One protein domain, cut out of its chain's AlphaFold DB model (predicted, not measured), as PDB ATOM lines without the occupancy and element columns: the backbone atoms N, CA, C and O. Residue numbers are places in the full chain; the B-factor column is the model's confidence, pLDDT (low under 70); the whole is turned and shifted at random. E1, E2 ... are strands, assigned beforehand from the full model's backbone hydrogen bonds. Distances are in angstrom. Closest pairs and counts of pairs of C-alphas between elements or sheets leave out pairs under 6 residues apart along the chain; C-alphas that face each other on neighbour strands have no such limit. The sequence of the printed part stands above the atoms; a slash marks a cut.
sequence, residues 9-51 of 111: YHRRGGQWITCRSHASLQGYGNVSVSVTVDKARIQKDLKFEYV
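This is residues 9 to 51 of the 111 residues of the protein "IPT/TIG domain-containing protein" of Hucho hucho (huchen) (UniProt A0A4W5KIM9). A long two-stranded hairpin, E3 and E4, with E4 sharply bent along its length, makes one leg of an open U, and a small hairpin, E1 and E2, stands across a gap from it at the end of the other leg. Residues 21 to 28 join the two hairpins round the closed end of the U, while residues 36 to 41, at the turn of the long hairpin, stick out. The printed part has 43 residues with no named helix and four named strands, in the order E1, E2, E3, E4 along the chain. They form two antiparallel sheets of two strands, E1 - E2 and E3 - E4, and the class is all strand. The whole is loose, with a radius of gyration of the C-alphas of 11.8 A, and elongated, with spans of 31 by 20 by 16 A.

E3 is residues 29 to 37, 26.0 A from first to last C-alpha, beginning at C-alpha 29 at (-22.523, -14.596, 10.487). E4, the longest strand by residues, is residues 40 to 50 and measures 26.2 A, ending at C-alpha 50 at (-27.327, -15.367, 11.951). E1 is residues 9 to 12, 8.6 A long, beginning at C-alpha 9 at (-40.891, -3.815, 17.267). E2 is residues 17 to 20, 10.3 A long.

E3 and E4 form a hairpin, antiparallel at 156 degrees between their directions, with a tight link of 2 residues. Their C-alphas 30 and 49 face each other at 4.2 A, and C-alphas 36 and 41 at 4.4 A. N 31 and O 48 are within hydrogen-bond range at 2.8 A, and so are N 42 and O 35 at 2.8 A. E4 bends by 74 degrees at residue 45; on either side of that residue C-alphas 34 and 43 face each other at 4.8 A, and C-alphas 33 and 46 at 5.6 A. E1 and E2 form the other hairpin, antiparallel at 163 degrees, with a tight link of 4 residues. Their C-alphas 12 and 17 face each other at 4.4 A, and N 18 and O 11 are within hydrogen-bond range at 2.9 A. E1 is apart from E3 and from E4. E2 is apart from E3 and from E4.

The two C-alphas farthest apart are those of Gly 14 and Gly 27, at 32.5 A. The C-alphas of Tyr 9 and Val 51, the first and last printed residues, are 21.6 A apart. The printed part has no cut and no long link; the link from E2 to E3 is short, with 8 residues. The mean pLDDT of the printed part is 92.5, and no printed residue is under 70.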
ATOM      1  N   TYR A   9     -40.703  -4.188  15.864       95.31
ATOM      2  CA  TYR A   9     -40.891  -3.815  17.267       95.31
ATOM      3  C   TYR A   9     -42.055  -4.593  17.887       95.31
ATOM      4  O   TYR A   9     -43.105  -4.733  17.264       95.31
ATOM      5  N   HIS A  10     -41.868  -5.071  19.116       96.06
ATOM      6  CA  HIS A  10     -42.917  -5.752  19.864       96.06
ATOM      7  C   HIS A  10     -43.349  -4.935  21.081       96.06
ATOM      8  O   HIS A  10     -44.498  -4.513  21.172       96.06
ATOM      9  N   ARG A  11     -42.450  -4.726  22.050       96.25
ATOM     10  CA  ARG A  11     -42.746  -3.957  23.269       96.25
ATOM     11  C   ARG A  11     -41.459  -3.468  23.945       96.25
ATOM     12  O   ARG A  11     -40.379  -4.000  23.687       96.25
ATOM     13  N   ARG A  12     -41.584  -2.485  24.837       94.62
ATOM     14  CA  ARG A  12     -40.487  -1.901  25.622       94.62
ATOM     15  C   ARG A  12     -40.845  -1.887  27.108       94.62
ATOM     16  O   ARG A  12     -41.950  -1.488  27.460       94.62
ATOM     17  N   GLY A  13     -39.893  -2.259  27.957       94.12
ATOM     18  CA  GLY A  13     -39.904  -2.003  29.398       94.12
ATOM     19  C   GLY A  13     -38.873  -0.939  29.788       94.12
ATOM     20  O   GLY A  13     -38.117  -0.459  28.946       94.12
ATOM     21  N   GLY A  14     -38.802  -0.578  31.072       93.06
ATOM     22  CA  GLY A  14     -37.865   0.453  31.549       93.06
ATOM     23  C   GLY A  14     -36.385   0.156  31.256       93.06
ATOM     24  O   GLY A  14     -35.599   1.085  31.100       93.06
ATOM     25  N   GLN A  15     -36.013  -1.124  31.128       90.75
ATOM     26  CA  GLN A  15     -34.625  -1.569  30.927       90.75
ATOM     27  C   GLN A  15     -34.423  -2.484  29.710       90.75
ATOM     28  O   GLN A  15     -33.317  -2.966  29.483       90.75
ATOM     29  N   TRP A  16     -35.466  -2.759  28.925       91.44
ATOM     30  CA  TRP A  16     -35.383  -3.736  27.841       91.44
ATOM     31  C   TRP A  16     -36.304  -3.381  26.676       91.44
ATOM     32  O   TRP A  16     -37.327  -2.715  26.833       91.44
ATOM     33  N   ILE A  17     -35.937  -3.850  25.486       92.62
ATOM     34  CA  ILE A  17     -36.737  -3.757  24.265       92.62
ATOM     35  C   ILE A  17     -36.832  -5.163  23.685       92.62
ATOM     36  O   ILE A  17     -35.829  -5.864  23.593       92.62
ATOM     37  N   THR A  18     -38.029  -5.559  23.267       94.94
ATOM     38  CA  THR A  18     -38.254  -6.793  22.515       94.94
ATOM     39  C   THR A  18     -38.628  -6.437  21.084       94.94
ATOM     40  O   THR A  18     -39.547  -5.647  20.846       94.94
ATOM     41  N   CYS A  19     -37.933  -7.038  20.125       95.25
ATOM     42  CA  CYS A  19     -38.300  -7.000  18.718       95.25
ATOM     43  C   CYS A  19     -38.000  -8.344  18.052       95.25
ATOM     44  O   CYS A  19     -37.177  -9.113  18.543       95.25
ATOM     45  N   ARG A  20     -38.673  -8.620  16.934       95.69
ATOM     46  CA  ARG A  20     -38.447  -9.811  16.112       95.69
ATOM     47  C   ARG A  20     -37.508  -9.465  14.959       95.69
ATOM     48  O   ARG A  20     -37.816  -8.560  14.178       95.69
ATOM     49  N   SER A  21     -36.368 -10.147  14.877       94.94
ATOM     50  CA  SER A  21     -35.456 -10.067  13.730       94.94
ATOM     51  C   SER A  21     -36.115 -10.638  12.467       94.94
ATOM     52  O   SER A  21     -37.115 -11.352  12.529       94.94
ATOM     53  N   HIS A  22     -35.571 -10.277  11.310       95.31
ATOM     54  CA  HIS A  22     -35.966 -10.831  10.014       95.31
ATOM     55  C   HIS A  22     -34.808 -11.647   9.439       95.31
ATOM     56  O   HIS A  22     -33.712 -11.617   9.990       95.31
ATOM     57  N   ALA A  23     -35.042 -12.335   8.321       94.50
ATOM     58  CA  ALA A  23     -33.971 -12.979   7.571       94.50
ATOM     59  C   ALA A  23     -32.857 -11.973   7.236       94.50
ATOM     60  O   ALA A  23     -33.135 -10.831   6.849       94.50
ATOM     61  N   SER A  24     -31.606 -12.396   7.398       95.06
ATOM     62  CA  SER A  24     -30.435 -11.572   7.102       95.06
ATOM     63  C   SER A  24     -30.277 -11.367   5.598       95.06
ATOM     64  O   SER A  24     -30.222 -12.330   4.839       95.06
ATOM     65  N   LEU A  25     -30.127 -10.116   5.166       93.25
ATOM     66  CA  LEU A  25     -29.737  -9.787   3.788       93.25
ATOM     67  C   LEU A  25     -28.243 -10.020   3.529       93.25
ATOM     68  O   LEU A  25     -27.815 -10.007   2.383       93.25
ATOM     69  N   GLN A  26     -27.452 -10.201   4.588       92.00
ATOM     70  CA  GLN A  26     -26.006 -10.425   4.509       92.00
ATOM     71  C   GLN A  26     -25.645 -11.917   4.567       92.00
ATOM     72  O   GLN A  26     -24.465 -12.255   4.564       92.00
ATOM     73  N   GLY A  27     -26.644 -12.800   4.656       94.31
ATOM     74  CA  GLY A  27     -26.443 -14.220   4.924       94.31
ATOM     75  C   GLY A  27     -26.039 -14.494   6.375       94.31
ATOM     76  O   GLY A  27     -26.378 -13.728   7.285       94.31
ATOM     77  N   TYR A  28     -25.344 -15.611   6.573       95.94
ATOM     78  CA  TYR A  28     -24.895 -16.085   7.879       95.94
ATOM     79  C   TYR A  28     -23.718 -15.268   8.424       95.94
ATOM     80  O   TYR A  28     -22.922 -14.699   7.677       95.94
ATOM     81  N   GLY A  29     -23.595 -15.242   9.749       96.19
ATOM     82  CA  GLY A  29     -22.523 -14.596  10.487       96.19
ATOM     83  C   GLY A  29     -22.986 -13.445  11.374       96.19
ATOM     84  O   GLY A  29     -24.173 -13.172  11.572       96.19
ATOM     85  N   ASN A  30     -21.996 -12.768  11.946       96.19
ATOM     86  CA  ASN A  30     -22.202 -11.735  12.950       96.19
ATOM     87  C   ASN A  30     -22.594 -10.386  12.331       96.19
ATOM     88  O   ASN A  30     -21.917  -9.859  11.447       96.19
ATOM     89  N   VAL A  31     -23.633  -9.767  12.886       95.00
ATOM     90  CA  VAL A  31     -24.064  -8.403  12.575       95.00
ATOM     91  C   VAL A  31     -24.055  -7.528  13.823       95.00
ATOM     92  O   VAL A  31     -24.327  -7.992  14.930       95.00
ATOM     93  N   SER A  32     -23.764  -6.240  13.659       94.06
ATOM     94  CA  SER A  32     -23.859  -5.272  14.753       94.06
ATOM     95  C   SER A  32     -25.317  -4.974  15.100       94.06
ATOM     96  O   SER A  32     -26.184  -4.931  14.226       94.06
ATOM     97  N   VAL A  33     -25.606  -4.727  16.375       94.06
ATOM     98  CA  VAL A  33     -26.941  -4.317  16.824       94.06
ATOM     99  C   VAL A  33     -26.918  -2.845  17.212       94.06
ATOM    100  O   VAL A  33     -26.109  -2.403  18.024       94.06
ATOM    101  N   SER A  34     -27.842  -2.070  16.650       93.00
ATOM    102  CA  SER A  34     -28.008  -0.653  16.979       93.00
ATOM    103  C   SER A  34     -29.457  -0.332  17.320       93.00
ATOM    104  O   SER A  34     -30.391  -0.908  16.760       93.00
ATOM    105  N   VAL A  35     -29.673   0.601  18.240       92.38
ATOM    106  CA  VAL A  35     -31.008   1.076  18.620       92.38
ATOM    107  C   VAL A  35     -31.053   2.576  18.387       92.38
ATOM    108  O   VAL A  35     -30.171   3.299  18.831       92.38
ATOM    109  N   THR A  36     -32.065   3.049  17.667       90.94
ATOM    110  CA  THR A  36     -32.293   4.482  17.458       90.94
ATOM    111  C   THR A  36     -33.663   4.828  18.024       90.94
ATOM    112  O   THR A  36     -34.637   4.152  17.694       90.94
ATOM    113  N   VAL A  37     -33.719   5.829  18.900       88.69
ATOM    114  CA  VAL A  37     -34.946   6.369  19.500       88.69
ATOM    115  C   VAL A  37     -34.948   7.863  19.216       88.69
ATOM    116  O   VAL A  37     -34.047   8.578  19.652       88.69
ATOM    117  N   ASP A  38     -35.923   8.318  18.435       88.88
ATOM    118  CA  ASP A  38     -35.980   9.678  17.899       88.88
ATOM    119  C   ASP A  38     -34.672  10.062  17.183       88.88
ATOM    120  O   ASP A  38     -34.341   9.497  16.139       88.88
ATOM    121  N   LYS A  39     -33.907  11.000  17.752       89.69
ATOM    122  CA  LYS A  39     -32.605  11.451  17.237       89.69
ATOM    123  C   LYS A  39     -31.412  10.818  17.960       89.69
ATOM    124  O   LYS A  39     -30.273  11.036  17.555       89.69
ATOM    125  N   ALA A  40     -31.645  10.052  19.024       88.38
ATOM    126  CA  ALA A  40     -30.592   9.398  19.787       88.38
ATOM    127  C   ALA A  40     -30.287   8.014  19.203       88.38
ATOM    128  O   ALA A  40     -31.184   7.188  19.021       88.38
ATOM    129  N   ARG A  41     -29.006   7.739  18.945       86.12
ATOM    130  CA  ARG A  41     -28.532   6.444  18.446       86.12
ATOM    131  C   ARG A  41     -27.602   5.800  19.464       86.12
ATOM    132  O   ARG A  41     -26.549   6.337  19.783       86.12
ATOM    133  N   ILE A  42     -27.987   4.621  19.934       85.44
ATOM    134  CA  ILE A  42     -27.203   3.778  20.831       85.44
ATOM    135  C   ILE A  42     -26.599   2.652  19.995       85.44
ATOM    136  O   ILE A  42     -27.311   1.833  19.408       85.44
ATOM    137  N   GLN A  43     -25.273   2.618  19.948       79.88
ATOM    138  CA  GLN A  43     -24.488   1.518  19.399       79.88
ATOM    139  C   GLN A  43     -23.587   1.012  20.517       79.88
ATOM    140  O   GLN A  43     -22.751   1.755  21.020       79.88
ATOM    141  N   LYS A  44     -23.814  -0.228  20.946       79.38
ATOM    142  CA  LYS A  44     -22.895  -0.967  21.818       79.38
ATOM    143  C   LYS A  44     -22.156  -1.998  20.969       79.38
ATOM    144  O   LYS A  44     -22.641  -2.343  19.892       79.38
ATOM    145  N   ASP A  45     -21.060  -2.547  21.491       85.19
ATOM    146  CA  ASP A  45     -20.415  -3.756  20.953       85.19
ATOM    147  C   ASP A  45     -21.269  -5.008  21.229       85.19
ATOM    148  O   ASP A  45     -20.860  -5.964  21.879       85.19
ATOM    149  N   LEU A  46     -22.515  -4.980  20.757       90.75
ATOM    150  CA  LEU A  46     -23.426  -6.111  20.761       90.75
ATOM    151  C   LEU A  46     -23.483  -6.678  19.346       90.75
ATOM    152  O   LEU A  46     -23.834  -5.971  18.394       90.75
ATOM    153  N   LYS A  47     -23.164  -7.965  19.228       93.56
ATOM    154  CA  LYS A  47     -23.269  -8.719  17.983       93.56
ATOM    155  C   LYS A  47     -24.426  -9.705  18.073       93.56
ATOM    156  O   LYS A  47     -24.695 -10.256  19.136       93.56
ATOM    157  N   PHE A  48     -25.114  -9.885  16.957       94.69
ATOM    158  CA  PHE A  48     -26.101 -10.936  16.759       94.69
ATOM    159  C   PHE A  48     -25.620 -11.823  15.622       94.69
ATOM    160  O   PHE A  48     -25.233 -11.308  14.575       94.69
ATOM    161  N   GLU A  49     -25.644 -13.130  15.818       95.94
ATOM    162  CA  GLU A  49     -25.197 -14.087  14.817       95.94
ATOM    163  C   GLU A  49     -26.398 -14.710  14.111       95.94
ATOM    164  O   GLU A  49     -27.283 -15.277  14.748       95.94
ATOM    165  N   TYR A  50     -26.433 -14.579  12.787       96.75
ATOM    166  CA  TYR A  50     -27.327 -15.367  11.951       96.75
ATOM    167  C   TYR A  50     -26.641 -16.679  11.610       96.75
ATOM    168  O   TYR A  50     -25.521 -16.677  11.107       96.75
ATOM    169  N   VAL A  51     -27.325 -17.788  11.840       96.31
ATOM    170  CA  VAL A  51     -26.828 -19.119  11.499       96.31
ATOM    171  C   VAL A  51     -27.768 -19.791  10.508       96.31
ATOM    172  O   VAL A  51     -28.800 -19.225  10.145       96.31
TER     173      VAL A  51